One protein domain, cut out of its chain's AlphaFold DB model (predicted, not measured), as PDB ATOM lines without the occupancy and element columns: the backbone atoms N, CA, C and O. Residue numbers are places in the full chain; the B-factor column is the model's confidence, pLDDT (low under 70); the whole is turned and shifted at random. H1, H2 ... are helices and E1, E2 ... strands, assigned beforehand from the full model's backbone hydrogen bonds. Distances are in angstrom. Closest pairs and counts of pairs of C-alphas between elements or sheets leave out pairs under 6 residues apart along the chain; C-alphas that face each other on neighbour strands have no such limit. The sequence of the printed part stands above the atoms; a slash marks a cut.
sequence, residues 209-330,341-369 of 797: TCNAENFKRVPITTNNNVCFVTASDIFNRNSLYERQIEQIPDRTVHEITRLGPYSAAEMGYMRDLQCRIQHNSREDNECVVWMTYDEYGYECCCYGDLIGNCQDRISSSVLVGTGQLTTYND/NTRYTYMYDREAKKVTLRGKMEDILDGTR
ATOM      1  N   THR A 209     143.347  94.606  87.221       79.36
ATOM      2  CA  THR A 209     142.021  94.960  86.705       79.36
ATOM      3  C   THR A 209     141.419  96.089  87.535       79.36
ATOM      4  O   THR A 209     141.624  96.140  88.747       79.36
ATOM      5  N   CYS A 210     140.694  96.989  86.872       83.43
ATOM      6  CA  CYS A 210     139.746  97.900  87.511       83.43
ATOM      7  C   CYS A 210     138.331  97.362  87.312       83.43
ATOM      8  O   CYS A 210     138.071  96.644  86.348       83.43
ATOM      9  N   ASN A 211     137.398  97.791  88.143       78.90
ATOM     10  CA  ASN A 211     135.978  97.666  87.862       78.90
ATOM     11  C   ASN A 211     135.550  98.832  86.951       78.90
ATOM     12  O   ASN A 211     136.108  99.928  87.054       78.90
ATOM     13  N   ALA A 212     134.606  98.589  86.038       73.52
ATOM     14  CA  ALA A 212     133.917  99.607  85.229       73.52
ATOM     15  C   ALA A 212     132.514  99.915  85.787       73.52
ATOM     16  O   ALA A 212     132.035  99.189  86.649       73.52
ATOM     17  N   GLU A 213     131.819 100.943  85.284       65.92
ATOM     18  CA  GLU A 213     130.484 101.375  85.770       65.92
ATOM     19  C   GLU A 213     129.428 100.246  85.841       65.92
ATOM     20  O   GLU A 213     128.489 100.308  86.625       65.92
ATOM     21  N   ASN A 214     129.593  99.178  85.053       62.43
ATOM     22  CA  ASN A 214     128.755  97.973  85.078       62.43
ATOM     23  C   ASN A 214     129.313  96.834  85.959       62.43
ATOM     24  O   ASN A 214     128.918  95.683  85.780       62.43
ATOM     25  N   PHE A 215     130.268  97.140  86.841       63.89
ATOM     26  CA  PHE A 215     131.000  96.227  87.729       63.89
ATOM     27  C   PHE A 215     131.729  95.081  87.018       63.89
ATOM     28  O   PHE A 215     132.156  94.118  87.650       63.89
ATOM     29  N   LYS A 216     131.931  95.182  85.698       65.95
ATOM     30  CA  LYS A 216     132.802  94.248  84.980       65.95
ATOM     31  C   LYS A 216     134.257  94.603  85.222       65.95
ATOM     32  O   LYS A 216     134.625  95.780  85.225       65.95
ATOM     33  N   ARG A 217     135.095  93.573  85.328       69.30
ATOM     34  CA  ARG A 217     136.543  93.749  85.396       69.30
ATOM     35  C   ARG A 217     137.090  94.134  84.028       69.30
ATOM     36  O   ARG A 217     136.855  93.453  83.028       69.30
ATOM     37  N   VAL A 218     137.864  95.209  84.003       72.49
ATOM     38  CA  VAL A 218     138.573  95.732  82.838       72.49
ATOM     39  C   VAL A 218     140.076  95.621  83.100       72.49
ATOM     40  O   VAL A 218     140.561  96.193  84.078       72.49
ATOM     41  N   PRO A 219     140.839  94.905  82.256       75.65
ATOM     42  CA  PRO A 219     142.277  94.763  82.440       75.65
ATOM     43  C   PRO A 219     143.007  96.087  82.191       75.65
ATOM     44  O   PRO A 219     142.783  96.769  81.184       75.65
ATOM     45  N   ILE A 220     143.942  96.424  83.080       77.76
ATOM     46  CA  ILE A 220     144.855  97.560  82.924       77.76
ATOM     47  C   ILE A 220     145.995  97.147  82.008       77.76
ATOM     48  O   ILE A 220     147.105  96.799  82.390       77.76
ATOM     49  N   THR A 221     145.672  97.210  80.736       68.23
ATOM     50  CA  THR A 221     146.548  96.873  79.618       68.23
ATOM     51  C   THR A 221     147.722  97.831  79.445       68.23
ATOM     52  O   THR A 221     148.712  97.503  78.803       68.23
ATOM     53  N   THR A 222     147.639  99.022  80.019       71.21
ATOM     54  CA  THR A 222     148.639 100.073  79.858       71.21
ATOM     55  C   THR A 222     149.612 100.182  81.029       71.21
ATOM     56  O   THR A 222     150.381 101.134  81.040       71.21
ATOM     57  N   ASN A 223     149.607  99.257  81.998       75.18
ATOM     58  CA  ASN A 223     150.548  99.215  83.135       75.18
ATOM     59  C   ASN A 223     150.644 100.495  83.992       75.18
ATOM     60  O   ASN A 223     151.608 100.684  84.723       75.18
ATOM     61  N   ASN A 224     149.657 101.386  83.943       79.38
ATOM     62  CA  ASN A 224     149.649 102.572  84.801       79.38
ATOM     63  C   ASN A 224     149.116 102.287  86.211       79.38
ATOM     64  O   ASN A 224     149.249 103.146  87.063       79.38
ATOM     65  N   ASN A 225     148.509 101.117  86.449       83.32
ATOM     66  CA  ASN A 225     148.017 100.634  87.747       83.32
ATOM     67  C   ASN A 225     147.227 101.673  88.566       83.32
ATOM     68  O   ASN A 225     147.338 101.715  89.793       83.32
ATOM     69  N   VAL A 226     146.421 102.501  87.886       88.64
ATOM     70  CA  VAL A 226     145.571 103.517  88.520       88.64
ATOM     71  C   VAL A 226     144.115 103.306  88.123       88.64
ATOM     72  O   VAL A 226     143.767 103.348  86.940       88.64
ATOM     73  N   CYS A 227     143.257 103.144  89.126       90.03
ATOM     74  CA  CYS A 227     141.805 103.164  88.968       90.03
ATOM     75  C   CYS A 227     141.209 104.347  89.737       90.03
ATOM     76  O   CYS A 227     141.802 104.815  90.711       90.03
ATOM     77  N   PHE A 228     140.020 104.800  89.351       91.18
ATOM     78  CA  PHE A 228     139.299 105.854  90.065       91.18
ATOM     79  C   PHE A 228     137.903 105.409  90.496       91.18
ATOM     80  O   PHE A 228     137.332 104.477  89.925       91.18
ATOM     81  N   VAL A 229     137.351 106.098  91.492       88.55
ATOM     82  CA  VAL A 229     135.936 106.023  91.878       88.55
ATOM     83  C   VAL A 229     135.455 107.429  92.194       88.55
ATOM     84  O   VAL A 229     136.112 108.157  92.936       88.55
ATOM     85  N   THR A 230     134.309 107.822  91.659       88.81
ATOM     86  CA  THR A 230     133.664 109.087  92.005       88.81
ATOM     87  C   THR A 230     132.155 108.936  92.024       88.81
ATOM     88  O   THR A 230     131.593 108.185  91.231       88.81
ATOM     89  N   ALA A 231     131.496 109.652  92.924       80.13
ATOM     90  CA  ALA A 231     130.050 109.785  92.944       80.13
ATOM     91  C   ALA A 231     129.691 111.171  93.485       80.13
ATOM     92  O   ALA A 231     130.381 111.695  94.361       80.13
ATOM     93  N   SER A 232     128.610 111.757  92.983       77.73
ATOM     94  CA  SER A 232     128.109 113.050  93.451       77.73
ATOM     95  C   SER A 232     126.598 113.131  93.302       77.73
ATOM     96  O   SER A 232     126.080 112.762  92.249       77.73
ATOM     97  N   ASP A 233     125.906 113.678  94.292       70.34
ATOM     98  CA  ASP A 233     124.461 113.890  94.244       70.34
ATOM     99  C   ASP A 233     124.066 115.247  94.838       70.34
ATOM    100  O   ASP A 233     124.877 115.954  95.441       70.34
ATOM    101  N   ILE A 234     122.812 115.628  94.621       66.25
ATOM    102  CA  ILE A 234     122.241 116.914  95.017       66.25
ATOM    103  C   ILE A 234     121.395 116.707  96.280       66.25
ATOM    104  O   ILE A 234     120.602 115.772  96.373       66.25
ATOM    105  N   PHE A 235     121.512 117.607  97.256       57.98
ATOM    106  CA  PHE A 235     120.620 117.641  98.410       57.98
ATOM    107  C   PHE A 235     119.206 118.029  97.965       57.98
ATOM    108  O   PHE A 235     118.920 119.198  97.705       57.98
ATOM    109  N   ASN A 236     118.293 117.057  97.907       51.97
ATOM    110  CA  ASN A 236     116.914 117.334  97.524       51.97
ATOM    111  C   ASN A 236     116.157 118.046  98.660       51.97
ATOM    112  O   ASN A 236     115.753 117.431  99.652       51.97
ATOM    113  N   ARG A 237     115.963 119.363  98.536       47.69
ATOM    114  CA  ARG A 237     115.197 120.171  99.497       47.69
ATOM    115  C   ARG A 237     113.726 120.212  99.134       47.69
ATOM    116  O   ARG A 237     113.177 121.280  98.901       47.69
ATOM    117  N   ASN A 238     113.077 119.058  99.161       42.95
ATOM    118  CA  ASN A 238     111.626 119.054  99.098       42.95
ATOM    119  C   ASN A 238     111.092 119.669 100.392       42.95
ATOM    120  O   ASN A 238     111.330 119.147 101.493       42.95
ATOM    121  N   SER A 239     110.349 120.765 100.260       41.11
ATOM    122  CA  SER A 239     109.453 121.223 101.314       41.11
ATOM    123  C   SER A 239     108.519 120.072 101.725       41.11
ATOM    124  O   SER A 239     108.253 119.151 100.947       41.11
ATOM    125  N   LEU A 240     107.993 120.105 102.954       40.58
ATOM    126  CA  LEU A 240     106.990 119.129 103.420       40.58
ATOM    127  C   LEU A 240     105.825 118.961 102.421       40.58
ATOM    128  O   LEU A 240     105.243 117.883 102.349       40.58
ATOM    129  N   TYR A 241     105.527 120.007 101.643       38.09
ATOM    130  CA  TYR A 241     104.496 120.028 100.611       38.09
ATOM    131  C   TYR A 241     104.913 119.281  99.328       38.09
ATOM    132  O   TYR A 241     104.155 118.460  98.824       38.09
ATOM    133  N   GLU A 242     106.136 119.483  98.830       38.14
ATOM    134  CA  GLU A 242     106.639 118.805  97.618       38.14
ATOM    135  C   GLU A 242     106.838 117.297  97.824       38.14
ATOM    136  O   GLU A 242     106.612 116.519  96.897       38.14
ATOM    137  N   ARG A 243     107.148 116.852  99.057       39.24
ATOM    138  CA  ARG A 243     107.230 115.415  99.401       39.24
ATOM    139  C   ARG A 243     105.919 114.650  99.188       39.24
ATOM    140  O   ARG A 243     105.964 113.430  99.086       39.24
ATOM    141  N   GLN A 244     104.771 115.329  99.159       46.10
ATOM    142  CA  GLN A 244     103.479 114.680  98.910       46.10
ATOM    143  C   GLN A 244     103.131 114.560  97.423       46.10
ATOM    144  O   GLN A 244     102.248 113.773  97.088       46.10
ATOM    145  N   ILE A 245     103.772 115.335  96.541       42.16
ATOM    146  CA  ILE A 245     103.296 115.519  95.161       42.16
ATOM    147  C   ILE A 245     104.267 114.938  94.135       42.16
ATOM    148  O   ILE A 245     103.821 114.354  93.147       42.16
ATOM    149  N   GLU A 246     105.576 115.047  94.357       36.31
ATOM    150  CA  GLU A 246     106.557 114.579  93.380       36.31
ATOM    151  C   GLU A 246     107.202 113.267  93.822       36.31
ATOM    152  O   GLU A 246     107.860 113.182  94.861       36.31
ATOM    153  N   GLN A 247     107.013 112.230  92.996       41.73
ATOM    154  CA  GLN A 247     107.821 111.017  93.036       41.73
ATOM    155  C   GLN A 247     109.286 111.430  92.891       41.73
ATOM    156  O   GLN A 247     109.715 111.876  91.826       41.73
ATOM    157  N   ILE A 248     110.033 111.317  93.986       44.33
ATOM    158  CA  ILE A 248     111.477 111.528  93.999       44.33
ATOM    159  C   ILE A 248     112.059 110.554  92.966       44.33
ATOM    160  O   ILE A 248     111.754 109.363  93.046       44.33
ATOM    161  N   PRO A 249     112.844 111.009  91.975       45.16
ATOM    162  CA  PRO A 249     113.491 110.085  91.060       45.16
ATOM    163  C   PRO A 249     114.476 109.236  91.867       45.16
ATOM    164  O   PRO A 249     115.511 109.737  92.306       45.16
ATOM    165  N   ASP A 250     114.124 107.970  92.089       50.40
ATOM    166  CA  ASP A 250     114.967 106.961  92.727       50.40
ATOM    167  C   ASP A 250     116.204 106.723  91.858       50.40
ATOM    168  O   ASP A 250     116.223 105.847  90.994       50.40
ATOM    169  N   ARG A 251     117.245 107.535  92.060       47.68
ATOM    170  CA  ARG A 251     118.550 107.273  91.463       47.68
ATOM    171  C   ARG A 251     119.262 106.224  92.293       47.68
ATOM    172  O   ARG A 251     119.489 106.404  93.491       47.68
ATOM    173  N   THR A 252     119.606 105.114  91.656       52.48
ATOM    174  CA  THR A 252     120.372 104.049  92.309       52.48
ATOM    175  C   THR A 252     121.850 104.443  92.404       52.48
ATOM    176  O   THR A 252     122.349 105.203  91.576       52.48
ATOM    177  N   VAL A 253     122.584 103.910  93.391       52.90
ATOM    178  CA  VAL A 253     124.036 104.151  93.573       52.90
ATOM    179  C   VAL A 253     124.817 103.907  92.272       52.90
ATOM    180  O   VAL A 253     125.764 104.631  91.964       52.90
ATOM    181  N   HIS A 254     124.389 102.928  91.472       54.83
ATOM    182  CA  HIS A 254     124.984 102.594  90.179       54.83
ATOM    183  C   HIS A 254     124.795 103.671  89.100       54.83
ATOM    184  O   HIS A 254     125.618 103.764  88.199       54.83
ATOM    185  N   GLU A 255     123.752 104.498  89.181       57.96
ATOM    186  CA  GLU A 255     123.549 105.602  88.230       57.96
ATOM    187  C   GLU A 255     124.444 106.808  88.530       57.96
ATOM    188  O   GLU A 255     124.691 107.636  87.652       57.96
ATOM    189  N   ILE A 256     124.911 106.918  89.776       66.84
ATOM    190  CA  ILE A 256     125.670 108.070  90.267       66.84
ATOM    191  C   ILE A 256     127.170 107.762  90.334       66.84
ATOM    192  O   ILE A 256     127.998 108.650  90.118       66.84
ATOM    193  N   THR A 257     127.530 106.510  90.617       72.38
ATOM    194  CA  THR A 257     128.922 106.097  90.807       72.38
ATOM    195  C   THR A 257     129.595 105.818  89.471       72.38
ATOM    196  O   THR A 257     129.155 104.962  88.708       72.38
ATOM    197  N   ARG A 258     130.719 106.488  89.219       83.47
ATOM    198  CA  ARG A 258     131.608 106.212  88.093       83.47
ATOM    199  C   ARG A 258     132.900 105.608  88.587       83.47
ATOM    200  O   ARG A 258     133.528 106.134  89.505       83.47
ATOM    201  N   LEU A 259     133.310 104.519  87.959       84.93
ATOM    202  CA  LEU A 259     134.533 103.816  88.305       84.93
ATOM    203  C   LEU A 259     135.133 103.162  87.057       84.93
ATOM    204  O   LEU A 259     134.412 102.797  86.127       84.93
ATOM    205  N   GLY A 260     136.462 103.097  87.003       85.86
ATOM    206  CA  GLY A 260     137.190 102.650  85.818       85.86
ATOM    207  C   GLY A 260     138.704 102.821  85.942       85.86
ATOM    208  O   GLY A 260     139.195 103.341  86.949       85.86
ATOM    209  N   PRO A 261     139.464 102.405  84.913       86.10
ATOM    210  CA  PRO A 261     140.858 102.805  84.747       86.10
ATOM    211  C   PRO A 261     140.971 104.323  84.587       86.10
ATOM    212  O   PRO A 261     140.163 104.928  83.884       86.10
ATOM    213  N   TYR A 262     141.975 104.938  85.208       86.89
ATOM    214  CA  TYR A 262     142.172 106.386  85.128       86.89
ATOM    215  C   TYR A 262     143.018 106.789  83.911       86.89
ATOM    216  O   TYR A 262     144.042 106.161  83.612       86.89
ATOM    217  N   SER A 263     142.598 107.850  83.221       85.01
ATOM    218  CA  SER A 263     143.296 108.472  82.095       85.01
ATOM    219  C   SER A 263     143.127 110.001  82.108       85.01
ATOM    220  O   SER A 263     142.487 110.573  82.992       85.01
ATOM    221  N   ALA A 264     143.695 110.695  81.121       82.97
ATOM    222  CA  ALA A 264     143.528 112.139  80.975       82.97
ATOM    223  C   ALA A 264     142.060 112.557  80.749       82.97
ATOM    224  O   ALA A 264     141.704 113.704  81.019       82.97
ATOM    225  N   ALA A 265     141.200 111.655  80.259       79.03
ATOM    226  CA  ALA A 265     139.783 111.945  80.035       79.03
ATOM    227  C   ALA A 265     139.027 112.215  81.351       79.03
ATOM    228  O   ALA A 265     138.195 113.125  81.414       79.03
ATOM    229  N   GLU A 266     139.363 111.478  82.410       81.20
ATOM    230  CA  GLU A 266     138.729 111.551  83.730       81.20
ATOM    231  C   GLU A 266     139.016 112.887  84.433       81.20
ATOM    232  O   GLU A 266     138.184 113.400  85.185       81.20
ATOM    233  N   MET A 267     140.154 113.514  84.121       74.64
ATOM    234  CA  MET A 267     140.544 114.828  84.653       74.64
ATOM    235  C   MET A 267     139.571 115.952  84.286       74.64
ATOM    236  O   MET A 267     139.575 117.002  84.921       74.64
ATOM    237  N   GLY A 268     138.736 115.757  83.260       71.09
ATOM    238  CA  GLY A 268     137.710 116.728  82.888       71.09
ATOM    239  C   GLY A 268     136.560 116.831  83.896       71.09
ATOM    240  O   GLY A 268     135.884 117.862  83.932       71.09
ATOM    241  N   TYR A 269     136.317 115.788  84.698       75.43
ATOM    242  CA  TYR A 269     135.208 115.755  85.657       75.43
ATOM    243  C   TYR A 269     135.613 115.437  87.098       75.43
ATOM    244  O   TYR A 269     134.855 115.815  87.983       75.43
ATOM    245  N   MET A 270     136.777 114.828  87.345       83.27
ATOM    246  CA  MET A 270     137.367 114.766  88.687       83.27
ATOM    247  C   MET A 270     138.091 116.084  88.983       83.27
ATOM    248  O   MET A 270     139.249 116.275  88.603       83.27
ATOM    249  N   ARG A 271     137.361 117.048  89.549       79.78
ATOM    250  CA  ARG A 271     137.810 118.444  89.667       79.78
ATOM    251  C   ARG A 271     138.652 118.693  90.907       79.78
ATOM    252  O   ARG A 271     139.503 119.579  90.883       79.78
ATOM    253  N   ASP A 272     138.395 117.948  91.973       84.77
ATOM    254  CA  ASP A 272     139.015 118.160  93.278       84.77
ATOM    255  C   ASP A 272     140.196 117.212  93.526       84.77
ATOM    256  O   ASP A 272     141.064 117.512  94.352       84.77
ATOM    257  N   LEU A 273     140.266 116.097  92.789       88.72
ATOM    258  CA  LEU A 273     141.353 115.132  92.861       88.72
ATOM    259  C   LEU A 273     141.868 114.716  91.479       88.72
ATOM    260  O   LEU A 273     141.196 114.051  90.694       88.72
ATOM    261  N   GLN A 274     143.140 115.018  91.232       88.09
ATOM    262  CA  GLN A 274     143.890 114.477  90.101       88.09
ATOM    263  C   GLN A 274     144.721 113.290  90.576       88.09
ATOM    264  O   GLN A 274     145.565 113.448  91.463       88.09
ATOM    265  N   CYS A 275     144.518 112.112  89.981       88.99
ATOM    266  CA  CYS A 275     145.308 110.948  90.355       88.99
ATOM    267  C   CYS A 275     146.769 111.124  89.925       88.99
ATOM    268  O   CYS A 275     147.078 111.683  88.865       88.99
ATOM    269  N   ARG A 276     147.688 110.625  90.751       86.39
ATOM    270  CA  ARG A 276     149.127 110.641  90.464       86.39
ATOM    271  C   ARG A 276     149.515 109.488  89.537       86.39
ATOM    272  O   ARG A 276     148.881 108.438  89.547       86.39
ATOM    273  N   ILE A 277     150.572 109.674  88.751       81.31
ATOM    274  CA  ILE A 277     151.150 108.601  87.929       81.31
ATOM    275  C   ILE A 277     151.994 107.718  88.856       81.31
ATOM    276  O   ILE A 277     152.893 108.225  89.527       81.31
ATOM    277  N   GLN A 278     151.717 106.417  88.910       74.05
ATOM    278  CA  GLN A 278     152.413 105.478  89.791       74.05
ATOM    279  C   GLN A 278     152.497 104.104  89.125       74.05
ATOM    280  O   GLN A 278     151.487 103.597  88.667       74.05
ATOM    281  N   HIS A 279     153.683 103.495  89.076       69.94
ATOM    282  CA  HIS A 279     153.862 102.146  88.514       69.94
ATOM    283  C   HIS A 279     154.037 101.063  89.601       69.94
ATOM    284  O   HIS A 279     153.749  99.892  89.363       69.94
ATOM    285  N   ASN A 280     154.461 101.457  90.809       67.44
ATOM    286  CA  ASN A 280     154.821 100.522  91.874       67.44
ATOM    287  C   ASN A 280     153.642  99.647  92.365       67.44
ATOM    288  O   ASN A 280     152.470  99.992  92.224       67.44
ATOM    289  N   SER A 281     153.980  98.521  92.997       66.86
ATOM    290  CA  SER A 281     153.035  97.515  93.509       66.86
ATOM    291  C   SER A 281     152.355  97.887  94.830       66.86
ATOM    292  O   SER A 281     151.404  97.224  95.248       66.86
ATOM    293  N   ARG A 282     152.824  98.933  95.521       73.96
ATOM    294  CA  ARG A 282     152.349  99.254  96.870       73.96
ATOM    295  C   ARG A 282     150.933  99.811  96.817       73.96
ATOM    296  O   ARG A 282     150.703 100.878  96.251       73.96
ATOM    297  N   GLU A 283     150.022  99.117  97.488       75.97
ATOM    298  CA  GLU A 283     148.651  99.576  97.677       75.97
ATOM    299  C   GLU A 283     148.605 100.937  98.365       75.97
ATOM    300  O   GLU A 283     149.179 101.146  99.442       75.97
ATOM    301  N   ASP A 284     147.897 101.863  97.732       85.12
ATOM    302  CA  ASP A 284     147.583 103.156  98.312       85.12
ATOM    303  C   ASP A 284     146.258 103.679  97.764       85.12
ATOM    304  O   ASP A 284     145.803 103.275  96.691       85.12
ATOM    305  N   ASN A 285     145.647 104.603  98.496       89.57
ATOM    306  CA  ASN A 285     144.485 105.333  98.023       89.57
ATOM    307  C   ASN A 285     144.556 106.793  98.463       89.57
ATOM    308  O   ASN A 285     145.130 107.126  99.498       89.57
ATOM    309  N   GLU A 286     143.966 107.658  97.652       92.12
ATOM    310  CA  GLU A 286     143.764 109.060  97.984       92.12
ATOM    311  C   GLU A 286     142.331 109.421  97.634       92.12
ATOM    312  O   GLU A 286     141.865 109.106  96.543       92.12
ATOM    313  N   CYS A 287     141.642 110.066  98.563       89.32
ATOM    314  CA  CYS A 287     140.255 110.454  98.420       89.32
ATOM    315  C   CYS A 287     140.074 111.918  98.792       89.32
ATOM    316  O   CYS A 287     140.685 112.423  99.738       89.32
ATOM    317  N   VAL A 288     139.177 112.569  98.063       88.99
ATOM    318  CA  VAL A 288     138.598 113.857  98.400       88.99
ATOM    319  C   VAL A 288     137.102 113.658  98.578       88.99
ATOM    320  O   VAL A 288     136.411 113.288  97.637       88.99
ATOM    321  N   VAL A 289     136.604 113.906  99.784       81.91
ATOM    322  CA  VAL A 289     135.171 113.930 100.093       81.91
ATOM    323  C   VAL A 289     134.768 115.377 100.292       81.91
ATOM    324  O   VAL A 289     135.430 116.115 101.023       81.91
ATOM    325  N   TRP A 290     133.691 115.803  99.649       76.53
ATOM    326  CA  TRP A 290     133.267 117.191  99.681       76.53
ATOM    327  C   TRP A 290     131.757 117.329  99.849       76.53
ATOM    328  O   TRP A 290     130.974 116.466  99.457       76.53
ATOM    329  N   MET A 291     131.351 118.450 100.439       71.91
ATOM    330  CA  MET A 291     129.955 118.880 100.471       71.91
ATOM    331  C   MET A 291     129.876 120.389 100.283       71.91
ATOM    332  O   MET A 291     130.706 121.137 100.799       71.91
ATOM    333  N   THR A 292     128.853 120.831  99.574       69.89
ATOM    334  CA  THR A 292     128.421 122.222  99.504       69.89
ATOM    335  C   THR A 292     127.035 122.343 100.139       69.89
ATOM    336  O   THR A 292     126.551 121.432 100.810       69.89
ATOM    337  N   TYR A 293     126.383 123.488  99.956       62.64
ATOM    338  CA  TYR A 293     125.011 123.693 100.420       62.64
ATOM    339  C   TYR A 293     123.968 122.859  99.656       62.64
ATOM    340  O   TYR A 293     122.908 122.560 100.217       62.64
ATOM    341  N   ASP A 294     124.280 122.513  98.403       66.77
ATOM    342  CA  ASP A 294     123.341 121.944  97.431       66.77
ATOM    343  C   ASP A 294     123.791 120.584  96.890       66.77
ATOM    344  O   ASP A 294     122.956 119.821  96.425       66.77
ATOM    345  N   GLU A 295     125.072 120.236  96.979       71.79
ATOM    346  CA  GLU A 295     125.622 118.988  96.439       71.79
ATOM    347  C   GLU A 295     126.637 118.359  97.394       71.79
ATOM    348  O   GLU A 295     127.262 119.036  98.210       71.79
ATOM    349  N   TYR A 296     126.822 117.051  97.282       72.70
ATOM    350  CA  TYR A 296     127.849 116.310  98.000       72.70
ATOM    351  C   TYR A 296     128.410 115.203  97.122       72.70
ATOM    352  O   TYR A 296     127.739 114.705  96.220       72.70
ATOM    353  N   GLY A 297     129.646 114.801  97.387       78.45
ATOM    354  CA  GLY A 297     130.285 113.775  96.589       78.45
ATOM    355  C   GLY A 297     131.677 113.417  97.061       78.45
ATOM    356  O   GLY A 297     132.179 113.907  98.076       78.45
ATOM    357  N   TYR A 298     132.294 112.523  96.305       83.07
ATOM    358  CA  TYR A 298     133.666 112.118  96.514       83.07
ATOM    359  C   TYR A 298     134.367 111.805  95.196       83.07
ATOM    360  O   TYR A 298     133.757 111.421  94.197       83.07
ATOM    361  N   GLU A 299     135.683 111.948  95.223       91.46
ATOM    362  CA  GLU A 299     136.605 111.604  94.154       91.46
ATOM    363  C   GLU A 299     137.770 110.846  94.779       91.46
ATOM    364  O   GLU A 299     138.412 111.345  95.701       91.46
ATOM    365  N   CYS A 300     138.040 109.635  94.308       91.38
ATOM    366  CA  CYS A 300     139.073 108.774  94.860       91.38
ATOM    367  C   CYS A 300     139.921 108.133  93.766       91.38
ATOM    368  O   CYS A 300     139.420 107.753  92.707       91.38
ATOM    369  N   CYS A 301     141.196 107.939  94.080       93.21
ATOM    370  CA  CYS A 301     142.181 107.252  93.262       93.21
ATOM    371  C   CYS A 301     142.735 106.044  94.023       93.21
ATOM    372  O   CYS A 301     143.118 106.164  95.189       93.21
ATOM    373  N   CYS A 302     142.810 104.900  93.351       91.86
ATOM    374  CA  CYS A 302     143.358 103.646  93.855       91.86
ATOM    375  C   CYS A 302     144.634 103.289  93.090       91.86
ATOM    376  O   CYS A 302     144.640 103.329  91.858       91.86
ATOM    377  N   TYR A 303     145.681 102.892  93.817       89.60
ATOM    378  CA  TYR A 303     147.007 102.589  93.271       89.60
ATOM    379  C   TYR A 303     147.516 101.212  93.727       89.60
ATOM    380  O   TYR A 303     147.197 100.769  94.831       89.60
ATOM    381  N   GLY A 304     148.350 100.565  92.905       80.88
ATOM    382  CA  GLY A 304     149.116  99.367  93.282       80.88
ATOM    383  C   GLY A 304     148.474  98.022  92.913       80.88
ATOM    384  O   GLY A 304     147.813  97.885  91.884       80.88
ATOM    385  N   ASP A 305     148.717  96.996  93.734       73.68
ATOM    386  CA  ASP A 305     148.421  95.605  93.375       73.68
ATOM    387  C   ASP A 305     146.964  95.154  93.572       73.68
ATOM    388  O   ASP A 305     146.517  94.293  92.807       73.68
ATOM    389  N   LEU A 306     146.234  95.722  94.542       73.51
ATOM    390  CA  LEU A 306     144.832  95.391  94.868       73.51
ATOM    391  C   LEU A 306     143.860  96.543  94.558       73.51
ATOM    392  O   LEU A 306     142.897  96.803  95.282       73.51
ATOM    393  N   ILE A 307     144.098  97.241  93.453       84.14
ATOM    394  CA  ILE A 307     143.293  98.389  93.007       84.14
ATOM    395  C   ILE A 307     141.805  98.085  92.802       84.14
ATOM    396  O   ILE A 307     140.984  98.928  93.156       84.14
ATOM    397  N   GLY A 308     141.441  96.894  92.313       77.27
ATOM    398  CA  GLY A 308     140.034  96.483  92.199       77.27
ATOM    399  C   GLY A 308     139.340  96.437  93.565       77.27
ATOM    400  O   GLY A 308     138.313  97.080  93.763       77.27
ATOM    401  N   ASN A 309     139.978  95.801  94.556       77.65
ATOM    402  CA  ASN A 309     139.466  95.742  95.931       77.65
ATOM    403  C   ASN A 309     139.357  97.139  96.559       77.65
ATOM    404  O   ASN A 309     138.438  97.412  97.328       77.65
ATOM    405  N   CYS A 310     140.293  98.035  96.234       82.43
ATOM    406  CA  CYS A 310     140.225  99.427  96.662       82.43
ATOM    407  C   CYS A 310     138.972 100.128  96.108       82.43
ATOM    408  O   CYS A 310     138.266 100.774  96.886       82.43
ATOM    409  N   GLN A 311     138.647  99.962  94.817       84.58
ATOM    410  CA  GLN A 311     137.434 100.548  94.229       84.58
ATOM    411  C   GLN A 311     136.156 100.002  94.880       84.58
ATOM    412  O   GLN A 311     135.255 100.776  95.215       84.58
ATOM    413  N   ASP A 312     136.093  98.690  95.107       75.57
ATOM    414  CA  ASP A 312     134.933  98.038  95.728       75.57
ATOM    415  C   ASP A 312     134.728  98.506  97.165       75.57
ATOM    416  O   ASP A 312     133.622  98.871  97.569       75.57
ATOM    417  N   ARG A 313     135.816  98.591  97.933       70.73
ATOM    418  CA  ARG A 313     135.762  99.084  99.305       70.73
ATOM    419  C   ARG A 313     135.304 100.537  99.362       70.73
ATOM    420  O   ARG A 313     134.500 100.868 100.226       70.73
ATOM    421  N   ILE A 314     135.789 101.402  98.468       72.22
ATOM    422  CA  ILE A 314     135.405 102.821  98.443       72.22
ATOM    423  C   ILE A 314     133.932 102.981  98.062       72.22
ATOM    424  O   ILE A 314     133.188 103.615  98.811       72.22
ATOM    425  N   SER A 315     133.510 102.367  96.953       71.67
ATOM    426  CA  SER A 315     132.122 102.436  96.470       71.67
ATOM    427  C   SER A 315     131.113 101.864  97.471       71.67
ATOM    428  O   SER A 315     129.993 102.357  97.559       71.67
ATOM    429  N   SER A 316     131.529 100.890  98.287       65.24
ATOM    430  CA  SER A 316     130.707 100.326  99.366       65.24
ATOM    431  C   SER A 316     130.745 101.139 100.668       65.24
ATOM    432  O   SER A 316     129.879 100.962 101.520       65.24
ATOM    433  N   SER A 317     131.748 102.004 100.865       61.45
ATOM    434  CA  SER A 317     131.944 102.732 102.131       61.45
ATOM    435  C   SER A 317     131.316 104.123 102.152       61.45
ATOM    436  O   SER A 317     130.995 104.612 103.235       61.45
ATOM    437  N   VAL A 318     131.164 104.781 100.997       60.90
ATOM    438  CA  VAL A 318     130.510 106.096 100.893       60.90
ATOM    439  C   VAL A 318     129.321 105.999  99.951       60.90
ATOM    440  O   VAL A 318     129.457 105.949  98.730       60.90
ATOM    441  N   LEU A 319     128.140 105.979 100.562       58.32
ATOM    442  CA  LEU A 319     126.858 105.891  99.881       58.32
ATOM    443  C   LEU A 319     126.397 107.291  99.459       58.32
ATOM    444  O   LEU A 319     126.347 108.218 100.267       58.32
ATOM    445  N   VAL A 320     126.057 107.438  98.181       54.98
ATOM    446  CA  VAL A 320     125.584 108.681  97.557       54.98
ATOM    447  C   VAL A 320     124.315 108.337  96.767       54.98
ATOM    448  O   VAL A 320     124.330 107.367  96.009       54.98
ATOM    449  N   GLY A 321     123.212 109.069  96.978       53.88
ATOM    450  CA  GLY A 321     121.891 108.739  96.422       53.88
ATOM    451  C   GLY A 321     120.744 108.730  97.445       53.88
ATOM    452  O   GLY A 321     120.904 108.286  98.584       53.88
ATOM    453  N   THR A 322     119.553 109.167  97.024       47.17
ATOM    454  CA  THR A 322     118.327 109.218  97.850       47.17
ATOM    455  C   THR A 322     117.765 107.848  98.222       47.17
ATOM    456  O   THR A 322     117.215 107.706  99.314       47.17
ATOM    457  N   GLY A 323     117.935 106.837  97.360       45.59
ATOM    458  CA  GLY A 323     117.323 105.509  97.514       45.59
ATOM    459  C   GLY A 323     117.747 104.722  98.762       45.59
ATOM    460  O   GLY A 323     117.147 103.696  99.062       45.59
ATOM    461  N   GLN A 324     118.755 105.186  99.511       40.58
ATOM    462  CA  GLN A 324     119.138 104.596 100.801       40.58
ATOM    463  C   GLN A 324     118.936 105.525 102.006       40.58
ATOM    464  O   GLN A 324     118.936 105.056 103.144       40.58
ATOM    465  N   LEU A 325     118.687 106.822 101.786       38.46
ATOM    466  CA  LEU A 325     118.327 107.743 102.869       38.46
ATOM    467  C   LEU A 325     116.925 107.452 103.421       38.46
ATOM    468  O   LEU A 325     116.659 107.760 104.578       38.46
ATOM    469  N   THR A 326     116.047 106.790 102.660       38.99
ATOM    470  CA  THR A 326     114.744 106.337 103.176       38.99
ATOM    471  C   THR A 326     114.861 105.327 104.318       38.99
ATOM    472  O   THR A 326     113.916 105.190 105.092       38.99
ATOM    473  N   THR A 327     116.007 104.658 104.479       39.81
ATOM    474  CA  THR A 327     116.246 103.742 105.607       39.81
ATOM    475  C   THR A 327     116.743 104.473 106.861       39.81
ATOM    476  O   THR A 327     116.571 103.974 107.969       39.81
ATOM    477  N   TYR A 328     117.299 105.680 106.719       36.05
ATOM    478  CA  TYR A 328     117.851 106.474 107.817       36.05
ATOM    479  C   TYR A 328     117.173 107.849 107.856       36.05
ATOM    480  O   TYR A 328     117.690 108.835 107.341       36.05
ATOM    481  N   ASN A 329     116.006 107.927 108.501       33.78
ATOM    482  CA  ASN A 329     115.251 109.174 108.704       33.78
ATOM    483  C   ASN A 329     115.955 110.225 109.598       33.78
ATOM    484  O   ASN A 329     115.342 111.238 109.939       33.78
ATOM    485  N   ASP A 330     117.228 110.036 109.943       32.81
ATOM    486  CA  ASP A 330     117.988 110.951 110.785       32.81
ATOM    487  C   ASP A 330     118.987 111.761 109.954       32.81
ATOM    488  O   ASP A 330     119.956 111.262 109.387       32.81
ATOM    489  N   ASN A 341     145.586 117.499 114.316       54.75
ATOM    490  CA  ASN A 341     146.298 116.220 114.392       54.75
ATOM    491  C   ASN A 341     145.520 115.066 113.736       54.75
ATOM    492  O   ASN A 341     145.499 113.946 114.245       54.75
ATOM    493  N   THR A 342     144.818 115.354 112.644       65.06
ATOM    494  CA  THR A 342     144.169 114.345 111.801       65.06
ATOM    495  C   THR A 342     145.116 113.900 110.687       65.06
ATOM    496  O   THR A 342     145.890 114.696 110.163       65.06
ATOM    497  N   ARG A 343     145.059 112.618 110.302       80.48
ATOM    498  CA  ARG A 343     145.802 112.080 109.140       80.48
ATOM    499  C   ARG A 343     145.199 112.490 107.790       80.48
ATOM    500  O   ARG A 343     145.778 112.215 106.746       80.48
ATOM    501  N   TYR A 344     144.052 113.164 107.821       78.42
ATOM    502  CA  TYR A 344     143.424 113.825 106.686       78.42
ATOM    503  C   TYR A 344     143.425 115.341 106.901       78.42
ATOM    504  O   TYR A 344     143.484 115.836 108.030       78.42
ATOM    505  N   THR A 345     143.333 116.078 105.805       81.94
ATOM    506  CA  THR A 345     143.211 117.536 105.793       81.94
ATOM    507  C   THR A 345     141.743 117.939 105.720       81.94
ATOM    508  O   THR A 345     140.956 117.303 105.021       81.94
ATOM    509  N   TYR A 346     141.380 118.989 106.457       77.43
ATOM    510  CA  TYR A 346     140.060 119.614 106.436       77.43
ATOM    511  C   TYR A 346     140.200 121.035 105.900       77.43
ATOM    512  O   TYR A 346     141.030 121.804 106.388       77.43
ATOM    513  N   MET A 347     139.369 121.398 104.928       78.42
ATOM    514  CA  MET A 347     139.287 122.756 104.404       78.42
ATOM    515  C   MET A 347     137.829 123.197 104.327       78.42
ATOM    516  O   MET A 347     136.960 122.437 103.905       78.42
ATOM    517  N   TYR A 348     137.574 124.443 104.724       75.87
ATOM    518  CA  TYR A 348     136.296 125.112 104.506       75.87
ATOM    519  C   TYR A 348     136.525 126.345 103.644       75.87
ATOM    520  O   TYR A 348     137.121 127.326 104.094       75.87
ATOM    521  N   ASP A 349     136.047 126.284 102.407       77.99
ATOM    522  CA  ASP A 349     135.974 127.429 101.519       77.99
ATOM    523  C   ASP A 349     134.677 128.187 101.810       77.99
ATOM    524  O   ASP A 349     133.565 127.714 101.546       77.99
ATOM    525  N   ARG A 350     134.825 129.377 102.392       77.09
ATOM    526  CA  ARG A 350     133.701 130.231 102.770       77.09
ATOM    527  C   ARG A 350     132.983 130.818 101.554       77.09
ATOM    528  O   ARG A 350     131.773 131.023 101.635       77.09
ATOM    529  N   GLU A 351     133.705 131.099 100.469       79.57
ATOM    530  CA  GLU A 351     133.141 131.688  99.251       79.57
ATOM    531  C   GLU A 351     132.353 130.640  98.471       79.57
ATOM    532  O   GLU A 351     131.183 130.860  98.154       79.57
ATOM    533  N   ALA A 352     132.944 129.461  98.262       77.87
ATOM    534  CA  ALA A 352     132.267 128.337  97.619       77.87
ATOM    535  C   ALA A 352     131.240 127.643  98.534       77.87
ATOM    536  O   ALA A 352     130.490 126.781  98.080       77.87
ATOM    537  N   LYS A 353     131.215 127.988  99.834       75.68
ATOM    538  CA  LYS A 353     130.460 127.285 100.889       75.68
ATOM    539  C   LYS A 353     130.706 125.773 100.844       75.68
ATOM    540  O   LYS A 353     129.779 124.984 101.028       75.68
ATOM    541  N   LYS A 354     131.955 125.389 100.587       77.25
ATOM    542  CA  LYS A 354     132.379 124.012 100.342       77.25
ATOM    543  C   LYS A 354     133.246 123.527 101.495       77.25
ATOM    544  O   LYS A 354     134.221 124.175 101.865       77.25
ATOM    545  N   VAL A 355     132.889 122.386 102.065       73.86
ATOM    546  CA  VAL A 355     133.741 121.633 102.986       73.86
ATOM    547  C   VAL A 355     134.431 120.535 102.190       73.86
ATOM    548  O   VAL A 355     133.811 119.890 101.345       73.86
ATOM    549  N   THR A 356     135.713 120.315 102.453       79.83
ATOM    550  CA  THR A 356     136.514 119.299 101.776       79.83
ATOM    551  C   THR A 356     137.393 118.556 102.772       79.83
ATOM    552  O   THR A 356     138.066 119.169 103.601       79.83
ATOM    553  N   LEU A 357     137.382 117.229 102.670       80.82
ATOM    554  CA  LEU A 357     138.227 116.298 103.408       80.82
ATOM    555  C   LEU A 357     139.127 115.590 102.416       80.82
ATOM    556  O   LEU A 357     138.619 114.982 101.478       80.82
ATOM    557  N   ARG A 358     140.440 115.641 102.621       87.59
ATOM    558  CA  ARG A 358     141.397 114.977 101.733       87.59
ATOM    559  C   ARG A 358     142.385 114.129 102.513       87.59
ATOM    560  O   ARG A 358     143.027 114.623 103.439       87.59
ATOM    561  N   GLY A 359     142.529 112.871 102.117       88.03
ATOM    562  CA  GLY A 359     143.405 111.899 102.763       88.03
ATOM    563  C   GLY A 359     143.114 110.480 102.289       88.03
ATOM    564  O   GLY A 359     142.436 110.286 101.281       88.03
ATOM    565  N   LYS A 360     143.612 109.485 103.024       87.26
ATOM    566  CA  LYS A 360     143.220 108.092 102.795       87.26
ATOM    567  C   LYS A 360     141.780 107.879 103.232       87.26
ATOM    568  O   LYS A 360     141.345 108.451 104.232       87.26
ATOM    569  N   MET A 361     141.061 107.033 102.510       80.75
ATOM    570  CA  MET A 361     139.666 106.723 102.793       80.75
ATOM    571  C   MET A 361     139.475 106.222 104.225       80.75
ATOM    572  O   MET A 361     138.571 106.673 104.919       80.75
ATOM    573  N   GLU A 362     140.347 105.332 104.690       79.22
ATOM    574  CA  GLU A 362     140.291 104.775 106.041       79.22
ATOM    575  C   GLU A 362     140.457 105.867 107.102       79.22
ATOM    576  O   GLU A 362     139.667 105.940 108.037       79.22
ATOM    577  N   ASP A 363     141.415 106.777 106.909       80.82
ATOM    578  CA  ASP A 363     141.657 107.883 107.837       80.82
ATOM    579  C   ASP A 363     140.475 108.878 107.865       80.82
ATOM    580  O   ASP A 363     140.143 109.416 108.926       80.82
ATOM    581  N   ILE A 364     139.825 109.123 106.718       72.43
ATOM    582  CA  ILE A 364     138.622 109.970 106.623       72.43
ATOM    583  C   ILE A 364     137.442 109.299 107.339       72.43
ATOM    584  O   ILE A 364     136.756 109.943 108.138       72.43
ATOM    585  N   LEU A 365     137.203 108.011 107.081       68.00
ATOM    586  CA  LEU A 365     136.116 107.251 107.700       68.00
ATOM    587  C   LEU A 365     136.312 107.130 109.211       68.00
ATOM    588  O   LEU A 365     135.386 107.406 109.965       68.00
ATOM    589  N   ASP A 366     137.511 106.800 109.680       66.30
ATOM    590  CA  ASP A 366     137.806 106.712 111.114       66.30
ATOM    591  C   ASP A 366     137.667 108.078 111.798       66.30
ATOM    592  O   ASP A 366     137.109 108.200 112.895       66.30
ATOM    593  N   GLY A 367     138.118 109.134 111.116       61.89
ATOM    594  CA  GLY A 367     138.000 110.514 111.567       61.89
ATOM    595  C   GLY A 367     136.567 111.026 111.686       61.89
ATOM    596  O   GLY A 367     136.310 111.921 112.493       61.89
ATOM    597  N   THR A 368     135.649 110.473 110.892       58.81
ATOM    598  CA  THR A 368     134.233 110.869 110.850       58.81
ATOM    599  C   THR A 368     133.333 109.939 111.668       58.81
ATOM    600  O   THR A 368     132.361 110.413 112.250       58.81
ATOM    601  N   ARG A 369     133.684 108.651 111.809       53.21
ATOM    602  CA  ARG A 369     132.959 107.656 112.625       53.21
ATOM    603  C   ARG A 369     133.066 107.900 114.131       53.21
ATOM    604  O   ARG A 369     132.155 107.559 114.876       53.21
TER     605      ARG A 369
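This is residues 209 to 330 and 341 to 369 of the 797 residues of an uncharacterized protein of Wuchereria bancrofti (UniProt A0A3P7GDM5). A twisted sheet of six strands has two helices, H2 and H4, over one face, while part of the long link from E4 to E5 loops over the other face. The small hairpin E1 and E2 sits beside E4 and H2, and residues 239 to 245 and 325 to 330 stick out from the body. The printed part has 151 residues, with elements in the order E1 E2 E3 H1 E4 E5 E6 H2 H3 E7 E8 H4; the sheet runs E4 E3 E6 E5 E8 E7, antiparallel throughout. The class is mixed, helices and strands; the whole is compact, with a radius of gyration of the C-alphas of 16.5 A and spans of 54 by 38 by 28 A.

Find C-alpha 209 at (142.021, 94.960, 86.705), where E1, residues 209 to 211, begins; E2, residues 217 to 219, follows. E3 runs 27.7 A over residues 226 to 234. Next come H1, residues 253 to 256, and E4, residues 258 to 261. E5, residues 284 to 291, spans 23.7 A, and E6, residues 295 to 303, spans 27.1 A from C-alpha 295 at (125.622, 118.988, 96.439). H2, residues 307 to 317, is 15.2 A long, and H3 holds residues 322 to 327. Past the cut, look for E7, residues 345 to 349, E8, residues 354 to 359, 16.6 A, and H4, residues 361 to 369, ending at C-alpha 369 at (132.959, 107.656, 112.625).

Start at inner strands E3 and E6: N 229 and O 300 are 2.9 A apart, within hydrogen-bond range. Toward edge strand E4, N 230 and O 258 are at 2.8 A. The other way, hairpin E5 and E6 has N 288 and O 299 at 2.8 A, E5 and E8 have N 289 and O 357 at 2.8 A, and hairpin E7 and E8 has N 347 and O 356 at 2.9 A. H2 and H4 make two layers with the sheet, helices on one face. H2 lies over E3 and E6 at a height over the sheet of 8.4 A, along the strands; its closest C-alphas to E6 are Cys 310 and Cys 302, 6.0 A. H4 lies over E8 at a height of 9.3 A, slantwise to the strands. H1 only grazes the sheet, and H3 is not on it. In hairpin E1 and E2, N 210 and O 218 are at 2.9 A; the closest C-alphas of E1 and H2, Cys 210 and Gly 308, are 4.9 A apart. Every O i to N i+4 pair is within range in H2 and H4; H3 has 0 of 2, with 2 of 3 O i to N i+3 pairs, and H1 is too short for an i+4 pair.

The two farthest C-alphas, Tyr 241 and Asn 280, are 54.7 A apart. Residues 331 to 340 are not printed; C-alphas 330 and 341 are 29.0 A apart. The links E3 to H1 and E4 to E5 are long. Mean pLDDT of the printed part is 70.4, with 57 residues under 70, among them 234 to 256 and 316 to 330.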